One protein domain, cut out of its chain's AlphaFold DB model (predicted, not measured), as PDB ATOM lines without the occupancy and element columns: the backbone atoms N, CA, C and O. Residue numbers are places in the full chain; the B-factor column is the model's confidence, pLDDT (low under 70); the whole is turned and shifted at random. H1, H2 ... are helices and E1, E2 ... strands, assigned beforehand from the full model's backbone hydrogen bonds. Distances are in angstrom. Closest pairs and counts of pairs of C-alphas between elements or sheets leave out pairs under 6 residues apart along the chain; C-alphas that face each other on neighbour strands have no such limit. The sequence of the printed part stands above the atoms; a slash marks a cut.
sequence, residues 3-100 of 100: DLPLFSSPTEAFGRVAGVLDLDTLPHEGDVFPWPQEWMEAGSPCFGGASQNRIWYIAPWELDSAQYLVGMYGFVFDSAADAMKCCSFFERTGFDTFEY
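Overview. This is residues 3 to 100 of the 100 residues of an uncharacterized protein of Lysobacter maris (UniProt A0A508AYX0). A small three-stranded sheet, E1 E2 E5, has the long helix H2 packed along one face, and a separate two-stranded hairpin, E3 and E4, extends from the sheet where E4 meets the beginning of E1. Long loops, residues 20 to 36 and 42 to 54, join these parts by way of the short helix H1, which lies away from the sheet and H2. The printed part has 98 residues, with five named strands and two named helices in the order E1 E2 H1 E3 E4 H2 E5; both sheets are antiparallel. The class is mixed, helices and strands, with under half of the residues, 48, in named elements. The whole is compact, with a radius of gyration of the C-alphas of 13.1 A and spans of 37 by 28 by 25 A.

Along the chain. In the larger sheet, E1 is residues 3 to 9, 18.5 A long, from C-alpha 3 at (158.948, 226.983, 77.600). E2 is residues 12 to 19, 22.3 A, and E5 is residues 96 to 99, 10.4 A, ending at C-alpha 99 at (146.941, 220.770, 77.850). H2 is residues 80 to 92, 18.5 A, from C-alpha 80 at (144.527, 220.053, 88.094). E3 is residues 55 to 60, 14.3 A, E4 is residues 68 to 72, 12.7 A, and H1 is residues 37 to 41, 6.2 A.

Arrangement. E2 is the inner strand, and E1 and E5 are the edge strands. E1 and E2 form a hairpin, antiparallel at 154 degrees, with N 6 and O 15 at 2.8 A. E2 and E5 are antiparallel at 164 degrees, with N 16 and O 98 at 2.8 A. H2 is on this sheet at a height of 8.8 A, two layers with the helix on one face. It runs along the strands, at 5 degrees to E2 on the local plane, and lies over E2, only just over it alone: 9 of its 13 C-alphas fall on E2 and 2 each on E1 and E5. The closest C-alphas of H2 and E1 are those of Ala 80 and Ser 8, 4.6 A apart. Residues 75 to 76 pair with residues 6 to 7 of E1, parallel. E1 and E4 touch, the closest C-alphas being those of Asp 3 and Gly 71, 4.9 A apart. E3 and E4 form a hairpin, antiparallel at 161 degrees, with N 69 and O 59 at 2.7 A. H1 is not on the sheet E1 E2 E5 and is apart from H2 and E4, among others. Every O i to N i+4 pair is within hydrogen-bond range in H1, and 8 of 9 are in H2.

Size, cuts and confidence. The two farthest C-alphas, those of Ser 65 and Ser 79, are 37.7 A apart. The printed part has no cut. The links E2 to H1, 17 residues, and H1 to E3, 13 residues, are long. The mean pLDDT of the printed part is 87.9; residues 42 to 45 and 48 to 52 are under 70.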
ATOM      1  N   ASP A   3     159.542 228.319  77.590       93.50
ATOM      2  CA  ASP A   3     158.948 226.983  77.600       93.50
ATOM      3  C   ASP A   3     158.819 226.505  79.050       93.50
ATOM      4  O   ASP A   3     159.811 226.255  79.745       93.50
ATOM      5  N   LEU A   4     157.576 226.457  79.528       94.12
ATOM      6  CA  LEU A   4     157.233 226.226  80.925       94.12
ATOM      7  C   LEU A   4     156.288 225.026  81.065       94.12
ATOM      8  O   LEU A   4     155.088 225.165  80.829       94.12
ATOM      9  N   PRO A   5     156.782 223.866  81.515       94.50
ATOM     10  CA  PRO A   5     155.924 222.742  81.870       94.50
ATOM     11  C   PRO A   5     155.064 223.036  83.106       94.50
ATOM     12  O   PRO A   5     155.513 223.679  84.059       94.50
ATOM     13  N   LEU A   6     153.842 222.511  83.119       92.81
ATOM     14  CA  LEU A   6     152.916 222.542  84.247       92.81
ATOM     15  C   LEU A   6     152.527 221.111  84.630       92.81
ATOM     16  O   LEU A   6     152.211 220.288  83.768       92.81
ATOM     17  N   PHE A   7     152.497 220.833  85.929       92.69
ATOM     18  CA  PHE A   7     152.194 219.519  86.483       92.69
ATOM     19  C   PHE A   7     151.075 219.616  87.522       92.69
ATOM     20  O   PHE A   7     151.163 220.423  88.445       92.69
ATOM     21  N   SER A   8     150.040 218.782  87.414       92.94
ATOM     22  CA  SER A   8     148.937 218.715  88.391       92.94
ATOM     23  C   SER A   8     149.310 217.944  89.664       92.94
ATOM     24  O   SER A   8     148.559 217.977  90.637       92.94
ATOM     25  N   SER A   9     150.449 217.243  89.639       90.81
ATOM     26  CA  SER A   9     151.131 216.607  90.770       90.81
ATOM     27  C   SER A   9     152.602 216.338  90.404       90.81
ATOM     28  O   SER A   9     152.946 216.404  89.225       90.81
ATOM     29  N   PRO A  10     153.497 215.950  91.337       90.38
ATOM     30  CA  PRO A  10     154.902 215.658  91.014       90.38
ATOM     31  C   PRO A  10     155.131 214.572  89.949       90.38
ATOM     32  O   PRO A  10     156.246 214.426  89.453       90.38
ATOM     33  N   THR A  11     154.108 213.778  89.627       92.88
ATOM     34  CA  THR A  11     154.188 212.654  88.686       92.88
ATOM     35  C   THR A  11     153.242 212.780  87.495       92.88
ATOM     36  O   THR A  11     153.230 211.893  86.646       92.88
ATOM     37  N   GLU A  12     152.434 213.838  87.428       95.12
ATOM     38  CA  GLU A  12     151.384 213.992  86.422       95.12
ATOM     39  C   GLU A  12     151.573 215.302  85.661       95.12
ATOM     40  O   GLU A  12     151.408 216.396  86.207       95.12
ATOM     41  N   ALA A  13     151.958 215.179  84.390       94.62
ATOM     42  CA  ALA A  13     152.034 216.311  83.482       94.62
ATOM     43  C   ALA A  13     150.618 216.800  83.168       94.62
ATOM     44  O   ALA A  13     149.743 216.003  82.850       94.62
ATOM     45  N   PHE A  14     150.417 218.111  83.249       95.38
ATOM     46  CA  PHE A  14     149.138 218.751  82.960       95.38
ATOM     47  C   PHE A  14     149.170 219.468  81.611       95.38
ATOM     48  O   PHE A  14     148.263 219.323  80.798       95.38
ATOM     49  N   GLY A  15     150.237 220.224  81.358       94.94
ATOM     50  CA  GLY A  15     150.362 221.000  80.135       94.94
ATOM     51  C   GLY A  15     151.670 221.770  80.051       94.94
ATOM     52  O   GLY A  15     152.612 221.525  80.806       94.94
ATOM     53  N   ARG A  16     151.715 222.740  79.142       95.00
ATOM     54  CA  ARG A  16     152.813 223.701  79.016       95.00
ATOM     55  C   ARG A  16     152.306 225.097  78.694       95.00
ATOM     56  O   ARG A  16     151.294 225.270  78.021       95.00
ATOM     57  N   VAL A  17     153.071 226.077  79.144       94.44
ATOM     58  CA  VAL A  17     152.939 227.499  78.851       94.44
ATOM     59  C   VAL A  17     154.089 227.891  77.933       94.44
ATOM     60  O   VAL A  17     155.246 227.565  78.207       94.44
ATOM     61  N   ALA A  18     153.782 228.585  76.842       94.31
ATOM     62  CA  ALA A  18     154.775 229.077  75.902       94.31
ATOM     63  C   ALA A  18     154.465 230.515  75.486       94.31
ATOM     64  O   ALA A  18     153.316 230.867  75.251       94.31
ATOM     65  N   GLY A  19     155.484 231.363  75.401       92.94
ATOM     66  CA  GLY A  19     155.264 232.762  75.048       92.94
ATOM     67  C   GLY A  19     156.530 233.597  75.030       92.94
ATOM     68  O   GLY A  19     157.613 233.144  75.407       92.94
ATOM     69  N   VAL A  20     156.406 234.831  74.559       91.88
ATOM     70  CA  VAL A  20     157.510 235.792  74.544       91.88
ATOM     71  C   VAL A  20     157.377 236.706  75.754       91.88
ATOM     72  O   VAL A  20     156.293 237.193  76.059       91.88
ATOM     73  N   LEU A  21     158.497 236.924  76.435       91.69
ATOM     74  CA  LEU A  21     158.623 237.907  77.496       91.69
ATOM     75  C   LEU A  21     159.876 238.726  77.229       91.69
ATOM     76  O   LEU A  21     160.945 238.151  77.000       91.69
ATOM     77  N   ASP A  22     159.725 240.041  77.274       91.50
ATOM     78  CA  ASP A  22     160.844 240.966  77.183       91.50
ATOM     79  C   ASP A  22     161.514 241.084  78.552       91.50
ATOM     80  O   ASP A  22     160.854 241.300  79.569       91.50
ATOM     81  N   LEU A  23     162.834 240.913  78.572       88.50
ATOM     82  CA  LEU A  23     163.658 241.014  79.770       88.50
ATOM     83  C   LEU A  23     164.740 242.068  79.553       88.50
ATOM     84  O   LEU A  23     165.395 242.082  78.512       88.50
ATOM     85  N   ASP A  24     164.991 242.888  80.571       88.25
ATOM     86  CA  ASP A  24     166.071 243.884  80.536       88.25
ATOM     87  C   ASP A  24     167.463 243.239  80.543       88.25
ATOM     88  O   ASP A  24     168.456 243.836  80.125       88.25
ATOM     89  N   THR A  25     167.575 242.025  81.082       89.25
ATOM     90  CA  THR A  25     168.838 241.294  81.200       89.25
ATOM     91  C   THR A  25     168.595 239.809  80.984       89.25
ATOM     92  O   THR A  25     167.620 239.250  81.489       89.25
ATOM     93  N   LEU A  26     169.495 239.166  80.238       90.12
ATOM     94  CA  LEU A  26     169.462 237.720  80.054       90.12
ATOM     95  C   LEU A  26     169.765 237.036  81.400       90.12
ATOM     96  O   LEU A  26     170.807 237.332  81.991       90.12
ATOM     97  N   PRO A  27     168.889 236.150  81.903       91.62
ATOM     98  CA  PRO A  27     169.143 235.442  83.151       91.62
ATOM     99  C   PRO A  27     170.181 234.325  82.948       91.62
ATOM    100  O   PRO A  27     170.631 234.082  81.827       91.62
ATOM    101  N   HIS A  28     170.556 233.625  84.021       93.31
ATOM    102  CA  HIS A  28     171.463 232.476  83.947       93.31
ATOM    103  C   HIS A  28     170.754 231.160  84.270       93.31
ATOM    104  O   HIS A  28     169.730 231.114  84.950       93.31
ATOM    105  N   GLU A  29     171.328 230.059  83.791       94.00
ATOM    106  CA  GLU A  29     170.872 228.715  84.143       94.00
ATOM    107  C   GLU A  29     170.995 228.462  85.651       94.00
ATOM    108  O   GLU A  29     171.966 228.859  86.294       94.00
ATOM    109  N   GLY A  30     169.996 227.790  86.225       90.25
ATOM    110  CA  GLY A  30     169.909 227.501  87.656       90.25
ATOM    111  C   GLY A  30     169.318 228.629  88.508       90.25
ATOM    112  O   GLY A  30     168.831 228.347  89.613       90.25
ATOM    113  N   ASP A  31     169.295 229.867  88.006       92.19
ATOM    114  CA  ASP A  31     168.655 230.991  88.688       92.19
ATOM    115  C   ASP A  31     167.130 230.850  88.689       92.19
ATOM    116  O   ASP A  31     166.527 230.129  87.887       92.19
ATOM    117  N   VAL A  32     166.494 231.561  89.619       89.69
ATOM    118  CA  VAL A  32     165.052 231.800  89.561       89.69
ATOM    119  C   VAL A  32     164.748 232.670  88.345       89.69
ATOM    120  O   VAL A  32     165.407 233.684  88.126       89.69
ATOM    121  N   PHE A  33     163.716 232.301  87.588       91.56
ATOM    122  CA  PHE A  33     163.280 233.109  86.460       91.56
ATOM    123  C   PHE A  33     162.696 234.459  86.937       91.56
ATOM    124  O   PHE A  33     161.824 234.463  87.815       91.56
ATOM    125  N   PRO A  34     163.144 235.601  86.377       91.12
ATOM    126  CA  PRO A  34     162.731 236.935  86.811       91.12
ATOM    127  C   PRO A  34     161.354 237.303  86.237       91.12
ATOM    128  O   PRO A  34     161.239 238.088  85.300       91.12
ATOM    129  N   TRP A  35     160.295 236.711  86.788       89.69
ATOM    130  CA  TRP A  35     158.924 237.061  86.414       89.69
ATOM    131  C   TRP A  35     158.622 238.543  86.694       89.69
ATOM    132  O   TRP A  35     159.150 239.087  87.668       89.69
ATOM    133  N   PRO A  36     157.743 239.188  85.902       88.94
ATOM    134  CA  PRO A  36     157.295 240.550  86.176       88.94
ATOM    135  C   PRO A  36     156.753 240.683  87.603       88.94
ATOM    136  O   PRO A  36     155.976 239.844  88.073       88.94
ATOM    137  N   GLN A  37     157.181 241.725  88.316       85.12
ATOM    138  CA  GLN A  37     156.864 241.898  89.737       85.12
ATOM    139  C   GLN A  37     155.354 241.990  89.970       85.12
ATOM    140  O   GLN A  37     154.824 241.374  90.894       85.12
ATOM    141  N   GLU A  38     154.645 242.671  89.076       86.31
ATOM    142  CA  GLU A  38     153.197 242.810  89.104       86.31
ATOM    143  C   GLU A  38     152.461 241.462  88.991       86.31
ATOM    144  O   GLU A  38     151.364 241.316  89.528       86.31
ATOM    145  N   TRP A  39     153.056 240.448  88.352       85.88
ATOM    146  CA  TRP A  39     152.474 239.103  88.265       85.88
ATOM    147  C   TRP A  39     152.625 238.338  89.574       85.88
ATOM    148  O   TRP A  39     151.708 237.626  89.990       85.88
ATOM    149  N   MET A  40     153.773 238.505  90.231       82.44
ATOM    150  CA  MET A  40     154.051 237.898  91.531       82.44
ATOM    151  C   MET A  40     153.183 238.524  92.633       82.44
ATOM    152  O   MET A  40     152.659 237.813  93.488       82.44
ATOM    153  N   GLU A  41     152.973 239.841  92.586       77.44
ATOM    154  CA  GLU A  41     152.178 240.588  93.570       77.44
ATOM    155  C   GLU A  41     150.662 240.442  93.386       77.44
ATOM    156  O   GLU A  41     149.914 240.579  94.354       77.44
ATOM    157  N   ALA A  42     150.189 240.098  92.182       68.56
ATOM    158  CA  ALA A  42     148.766 239.905  91.884       68.56
ATOM    159  C   ALA A  42     148.107 238.718  92.622       68.56
ATOM    160  O   ALA A  42     146.947 238.397  92.360       68.56
ATOM    161  N   GLY A  43     148.825 238.038  93.526       62.12
ATOM    162  CA  GLY A  43     148.331 236.850  94.223       62.12
ATOM    163  C   GLY A  43     148.073 235.690  93.263       62.12
ATOM    164  O   GLY A  43     147.170 234.884  93.490       62.12
ATOM    165  N   SER A  44     148.827 235.640  92.160       69.88
ATOM    166  CA  SER A  44     148.688 234.600  91.150       69.88
ATOM    167  C   SER A  44     148.917 233.219  91.776       69.88
ATOM    168  O   SER A  44     149.908 233.026  92.490       69.88
ATOM    169  N   PRO A  45     148.059 232.228  91.475       68.69
ATOM    170  CA  PRO A  45     148.229 230.864  91.965       68.69
ATOM    171  C   PRO A  45     149.514 230.204  91.438       68.69
ATOM    172  O   PRO A  45     149.933 229.192  91.985       68.69
ATOM    173  N   CYS A  46     150.155 230.781  90.413       78.56
ATOM    174  CA  CYS A  46     151.421 230.300  89.860       78.56
ATOM    175  C   CYS A  46     152.642 230.634  90.731       78.56
ATOM    176  O   CYS A  46     153.642 229.926  90.674       78.56
ATOM    177  N   PHE A  47     152.596 231.737  91.488       78.88
ATOM    178  CA  PHE A  47     153.786 232.341  92.110       78.88
ATOM    179  C   PHE A  47     153.738 232.332  93.647       78.88
ATOM    180  O   PHE A  47     154.534 233.002  94.303       78.88
ATOM    181  N   GLY A  48     152.808 231.574  94.239       61.62
ATOM    182  CA  GLY A  48     152.698 231.404  95.688       61.62
ATOM    183  C   GLY A  48     153.618 230.301  96.231       61.62
ATOM    184  O   GLY A  48     153.509 229.148  95.827       61.62
ATOM    185  N   GLY A  49     154.483 230.637  97.198       58.84
ATOM    186  CA  GLY A  49     155.357 229.692  97.918       58.84
ATOM    187  C   GLY A  49     156.841 229.757  97.521       58.84
ATOM    188  O   GLY A  49     157.254 230.616  96.751       58.84
ATOM    189  N   ALA A  50     157.668 228.840  98.048       50.28
ATOM    190  CA  ALA A  50     159.096 228.712  97.696       50.28
ATOM    191  C   ALA A  50     159.335 228.201  96.256       50.28
ATOM    192  O   ALA A  50     160.476 228.028  95.824       50.28
ATOM    193  N   SER A  51     158.255 227.954  95.519       56.06
ATOM    194  CA  SER A  51     158.201 227.385  94.177       56.06
ATOM    195  C   SER A  51     158.505 228.427  93.100       56.06
ATOM    196  O   SER A  51     157.796 228.529  92.105       56.06
ATOM    197  N   GLN A  52     159.546 229.236  93.289       68.56
ATOM    198  CA  GLN A  52     160.044 230.077  92.211       68.56
ATOM    199  C   GLN A  52     160.682 229.177  91.148       68.56
ATOM    200  O   GLN A  52     161.623 228.434  91.436       68.56
ATOM    201  N   ASN A  53     160.127 229.204  89.932       82.81
ATOM    202  CA  ASN A  53     160.599 228.341  88.857       82.81
ATOM    203  C   ASN A  53     162.048 228.669  88.514       82.81
ATOM    204  O   ASN A  53     162.409 229.842  88.386       82.81
ATOM    205  N   ARG A  54     162.865 227.631  88.364       89.94
ATOM    206  CA  ARG A  54     164.267 227.774  87.996       89.94
ATOM    207  C   ARG A  54     164.452 227.542  86.513       89.94
ATOM    208  O   ARG A  54     163.768 226.722  85.897       89.94
ATOM    209  N   ILE A  55     165.437 228.233  85.973       94.19
ATOM    210  CA  ILE A  55     165.862 228.065  84.595       94.19
ATOM    211  C   ILE A  55     166.642 226.760  84.492       94.19
ATOM    212  O   ILE A  55     167.623 226.556  85.209       94.19
ATOM    213  N   TRP A  56     166.193 225.876  83.608       94.88
ATOM    214  CA  TRP A  56     166.882 224.632  83.293       94.88
ATOM    215  C   TRP A  56     167.911 224.831  82.179       94.88
ATOM    216  O   TRP A  56     169.025 224.333  82.303       94.88
ATOM    217  N   TYR A  57     167.560 225.569  81.122       94.81
ATOM    218  CA  TYR A  57     168.482 225.867  80.026       94.81
ATOM    219  C   TYR A  57     168.154 227.192  79.337       94.81
ATOM    220  O   TYR A  57     167.004 227.642  79.342       94.81
ATOM    221  N   ILE A  58     169.167 227.779  78.694       95.50
ATOM    222  CA  ILE A  58     169.021 228.939  77.809       95.50
ATOM    223  C   ILE A  58     169.701 228.639  76.473       95.50
ATOM    224  O   ILE A  58     170.880 228.298  76.423       95.50
ATOM    225  N   ALA A  59     168.971 228.796  75.372       94.50
ATOM    226  CA  ALA A  59     169.489 228.591  74.023       94.50
ATOM    227  C   ALA A  59     169.089 229.753  73.104       94.50
ATOM    228  O   ALA A  59     168.033 230.348  73.309       94.50
ATOM    229  N   PRO A  60     169.882 230.097  72.076       92.88
ATOM    230  CA  PRO A  60     169.427 231.005  71.026       92.88
ATOM    231  C   PRO A  60     168.145 230.477  70.372       92.88
ATOM    232  O   PRO A  60     168.028 229.277  70.117       92.88
ATOM    233  N   TRP A  61     167.183 231.356  70.091       88.62
ATOM    234  CA  TRP A  61     165.981 230.964  69.364       88.62
ATOM    235  C   TRP A  61     166.264 230.915  67.862       88.62
ATOM    236  O   TRP A  61     166.740 231.882  67.273       88.62
ATOM    237  N   GLU A  62     165.962 229.786  67.222       83.62
ATOM    238  CA  GLU A  62     166.380 229.531  65.834       83.62
ATOM    239  C   GLU A  62     165.737 230.478  64.810       83.62
ATOM    240  O   GLU A  62     166.300 230.711  63.741       83.62
ATOM    241  N   LEU A  63     164.562 231.029  65.128       82.00
ATOM    242  CA  LEU A  63     163.794 231.882  64.218       82.00
ATOM    243  C   LEU A  63     164.093 233.376  64.380       82.00
ATOM    244  O   LEU A  63     163.734 234.159  63.504       82.00
ATOM    245  N   ASP A  64     164.729 233.775  65.482       80.44
ATOM    246  CA  ASP A  64     165.046 235.172  65.765       80.44
ATOM    247  C   ASP A  64     166.303 235.268  66.635       80.44
ATOM    248  O   ASP A  64     166.292 234.922  67.815       80.44
ATOM    249  N   SER A  65     167.384 235.795  66.056       77.19
ATOM    250  CA  SER A  65     168.673 235.965  66.735       77.19
ATOM    251  C   SER A  65     168.646 236.947  67.912       77.19
ATOM    252  O   SER A  65     169.593 236.965  68.694       77.19
ATOM    253  N   ALA A  66     167.609 237.784  68.026       80.50
ATOM    254  CA  ALA A  66     167.413 238.664  69.176       80.50
ATOM    255  C   ALA A  66     166.682 237.966  70.335       80.50
ATOM    256  O   ALA A  66     166.575 238.533  71.422       80.50
ATOM    257  N   GLN A  67     166.192 236.741  70.127       89.75
ATOM    258  CA  GLN A  67     165.449 235.983  71.121       89.75
ATOM    259  C   GLN A  67     166.239 234.776  71.618       89.75
ATOM    260  O   GLN A  67     166.987 234.122  70.894       89.75
ATOM    261  N   TYR A  68     165.996 234.444  72.879       94.31
ATOM    262  CA  TYR A  68     166.462 233.213  73.497       94.31
ATOM    263  C   TYR A  68     165.260 232.342  73.849       94.31
ATOM    264  O   TYR A  68     164.206 232.851  74.245       94.31
ATOM    265  N   LEU A  69     165.418 231.035  73.698       94.19
ATOM    266  CA  LEU A  69     164.577 230.032  74.323       94.19
ATOM    267  C   LEU A  69     165.066 229.800  75.746       94.19
ATOM    268  O   LEU A  69     166.226 229.457  75.961       94.19
ATOM    269  N   VAL A  70     164.166 229.962  76.704       95.19
ATOM    270  CA  VAL A  70     164.415 229.682  78.112       95.19
ATOM    271  C   VAL A  70     163.508 228.533  78.522       95.19
ATOM    272  O   VAL A  70     162.285 228.685  78.566       95.19
ATOM    273  N   GLY A  71     164.113 227.383  78.803       94.62
ATOM    274  CA  GLY A  71     163.414 226.226  79.343       94.62
ATOM    275  C   GLY A  71     163.466 226.209  80.862       94.62
ATOM    276  O   GLY A  71     164.499 226.509  81.465       94.62
ATOM    277  N   MET A  72     162.355 225.838  81.489       93.88
ATOM    278  CA  MET A  72     162.190 225.865  82.942       93.88
ATOM    279  C   MET A  72     161.880 224.483  83.526       93.88
ATOM    280  O   MET A  72     161.311 223.631  82.850       93.88
ATOM    281  N   TYR A  73     162.223 224.262  84.802       89.88
ATOM    282  CA  TYR A  73     161.966 222.986  85.499       89.88
ATOM    283  C   TYR A  73     160.470 222.676  85.697       89.88
ATOM    284  O   TYR A  73     160.104 221.524  85.919       89.88
ATOM    285  N   GLY A  74     159.604 223.682  85.564       90.25
ATOM    286  CA  GLY A  74     158.150 223.524  85.570       90.25
ATOM    287  C   GLY A  74     157.490 223.819  86.916       90.25
ATOM    288  O   GLY A  74     158.135 223.795  87.964       90.25
ATOM    289  N   PHE A  75     156.209 224.183  86.877       90.31
ATOM    290  CA  PHE A  75     155.414 224.385  88.088       90.31
ATOM    291  C   PHE A  75     154.691 223.104  88.468       90.31
ATOM    292  O   PHE A  75     154.061 222.472  87.622       90.31
ATOM    293  N   VAL A  76     154.758 222.751  89.750       89.81
ATOM    294  CA  VAL A  76     154.053 221.602  90.316       89.81
ATOM    295  C   VAL A  76     152.951 222.113  91.230       89.81
ATOM    296  O   VAL A  76     153.225 222.856  92.172       89.81
ATOM    297  N   PHE A  77     151.718 221.719  90.931       89.12
ATOM    298  CA  PHE A  77     150.518 222.080  91.676       89.12
ATOM    299  C   PHE A  77     150.003 220.891  92.492       89.12
ATOM    300  O   PHE A  77     150.376 219.744  92.245       89.12
ATOM    301  N   ASP A  78     149.119 221.171  93.450       88.88
ATOM    302  CA  ASP A  78     148.454 220.143  94.264       88.88
ATOM    303  C   ASP A  78     147.207 219.563  93.575       88.88
ATOM    304  O   ASP A  78     146.640 218.562  94.023       88.88
ATOM    305  N   SER A  79     146.731 220.217  92.510       91.19
ATOM    306  CA  SER A  79     145.554 219.789  91.764       91.19
ATOM    307  C   SER A  79     145.549 220.296  90.321       91.19
ATOM    308  O   SER A  79     146.097 221.354  90.000       91.19
ATOM    309  N   ALA A  80     144.824 219.587  89.450       93.19
ATOM    310  CA  ALA A  80     144.527 220.053  88.094       93.19
ATOM    311  C   ALA A  80     143.748 221.383  88.088       93.19
ATOM    312  O   ALA A  80     143.925 222.203  87.193       93.19
ATOM    313  N   ALA A  81     142.913 221.634  89.105       92.69
ATOM    314  CA  ALA A  81     142.182 222.891  89.224       92.69
ATOM    315  C   ALA A  81     143.124 224.081  89.473       92.69
ATOM    316  O   ALA A  81     142.876 225.173  88.966       92.69
ATOM    317  N   ASP A  82     144.203 223.886  90.232       89.81
ATOM    318  CA  ASP A  82     145.199 224.931  90.475       89.81
ATOM    319  C   ASP A  82     146.121 225.131  89.268       89.81
ATOM    320  O   ASP A  82     146.383 226.278  88.897       89.81
ATOM    321  N   ALA A  83     146.497 224.044  88.586       91.75
ATOM    322  CA  ALA A  83     147.204 224.119  87.309       91.75
ATOM    323  C   ALA A  83     146.394 224.909  86.262       91.75
ATOM    324  O   ALA A  83     146.917 225.834  85.641       91.75
ATOM    325  N   MET A  84     145.089 224.638  86.152       93.12
ATOM    326  CA  MET A  84     144.172 225.355  85.260       93.12
ATOM    327  C   MET A  84     144.079 226.852  85.591       93.12
ATOM    328  O   MET A  84     144.149 227.691  84.695       93.12
ATOM    329  N   LYS A  85     143.977 227.230  86.877       91.12
ATOM    330  CA  LYS A  85     143.987 228.657  87.254       91.12
ATOM    331  C   LYS A  85     145.287 229.343  86.825       91.12
ATOM    332  O   LYS A  85     145.256 230.529  86.493       91.12
ATOM    333  N   CYS A  86     146.406 228.617  86.849       90.44
ATOM    334  CA  CYS A  86     147.680 229.126  86.369       90.44
ATOM    335  C   CYS A  86     147.712 229.274  84.838       90.44
ATOM    336  O   CYS A  86     148.119 230.328  84.350       90.44
ATOM    337  N   CYS A  87     147.184 228.309  84.074       92.31
ATOM    338  CA  CYS A  87     146.983 228.462  82.625       92.31
ATOM    339  C   CYS A  87     146.166 229.716  82.296       92.31
ATOM    340  O   CYS A  87     146.629 230.585  81.562       92.31
ATOM    341  N   SER A  88     145.000 229.883  82.930       92.31
ATOM    342  CA  SER A  88     144.145 231.056  82.707       92.31
ATOM    343  C   SER A  88     144.808 232.375  83.121       92.31
ATOM    344  O   SER A  88     144.420 233.450  82.661       92.31
ATOM    345  N   PHE A  89     145.774 232.350  84.042       91.25
ATOM    346  CA  PHE A  89     146.600 233.519  84.330       91.25
ATOM    347  C   PHE A  89     147.509 233.848  83.138       91.25
ATOM    348  O   PHE A  89     147.443 234.969  82.636       91.25
ATOM    349  N   PHE A  90     148.271 232.871  82.645       91.62
ATOM    350  CA  PHE A  90     149.204 233.059  81.533       91.62
ATOM    351  C   PHE A  90     148.513 233.459  80.220       91.62
ATOM    352  O   PHE A  90     148.966 234.391  79.552       91.62
ATOM    353  N   GLU A  91     147.360 232.870  79.902       93.19
ATOM    354  CA  GLU A  91     146.544 233.254  78.738       93.19
ATOM    355  C   GLU A  91     146.172 234.741  78.756       93.19
ATOM    356  O   GLU A  91     146.289 235.444  77.752       93.19
ATOM    357  N   ARG A  92     145.780 235.269  79.923       91.19
ATOM    358  CA  ARG A  92     145.439 236.695  80.080       91.19
ATOM    359  C   ARG A  92     146.649 237.615  79.941       91.19
ATOM    360  O   ARG A  92     146.469 238.790  79.636       91.19
ATOM    361  N   THR A  93     147.854 237.093  80.158       88.31
ATOM    362  CA  THR A  93     149.115 237.810  79.928       88.31
ATOM    363  C   THR A  93     149.646 237.667  78.498       88.31
ATOM    364  O   THR A  93     150.688 238.231  78.185       88.31
ATOM    365  N   GLY A  94     148.926 236.954  77.621       90.31
ATOM    366  CA  GLY A  94     149.284 236.784  76.210       90.31
ATOM    367  C   GLY A  94     150.196 235.591  75.918       90.31
ATOM    368  O   GLY A  94     150.787 235.539  74.844       90.31
ATOM    369  N   PHE A  95     150.329 234.652  76.856       93.00
ATOM    370  CA  PHE A  95     151.023 233.387  76.622       93.00
ATOM    371  C   PHE A  95     150.052 232.340  76.081       93.00
ATOM    372  O   PHE A  95     148.883 232.311  76.461       93.00
ATOM    373  N   ASP A  96     150.569 231.437  75.258       94.81
ATOM    374  CA  ASP A  96     149.846 230.259  74.808       94.81
ATOM    375  C   ASP A  96     149.934 229.146  75.859       94.81
ATOM    376  O   ASP A  96     150.976 228.922  76.488       94.81
ATOM    377  N   THR A  97     148.843 228.408  76.017       93.62
ATOM    378  CA  THR A  97     148.714 227.250  76.906       93.62
ATOM    379  C   THR A  97     148.324 226.019  76.096       93.62
ATOM    380  O   THR A  97     147.556 226.087  75.137       93.62
ATOM    381  N   PHE A  98     148.874 224.869  76.477       92.38
ATOM    382  CA  PHE A  98     148.593 223.588  75.836       92.38
ATOM    383  C   PHE A  98     148.408 222.528  76.915       92.38
ATOM    384  O   PHE A  98     149.337 222.279  77.682       92.38
ATOM    385  N   GLU A  99     147.233 221.912  76.972       89.81
ATOM    386  CA  GLU A  99     146.941 220.770  77.850       89.81
ATOM    387  C   GLU A  99     147.337 219.450  77.164       89.81
ATOM    388  O   GLU A  99     147.348 219.375  75.930       89.81
ATOM    389  N   TYR A 100     147.699 218.435  77.958       85.00
ATOM    390  CA  TYR A 100     148.089 217.099  77.475       85.00
ATOM    391  C   TYR A 100     146.935 216.093  77.426       85.00
ATOM    392  O   TYR A 100     146.007 216.187  78.258       85.00
TER     393      TYR A 100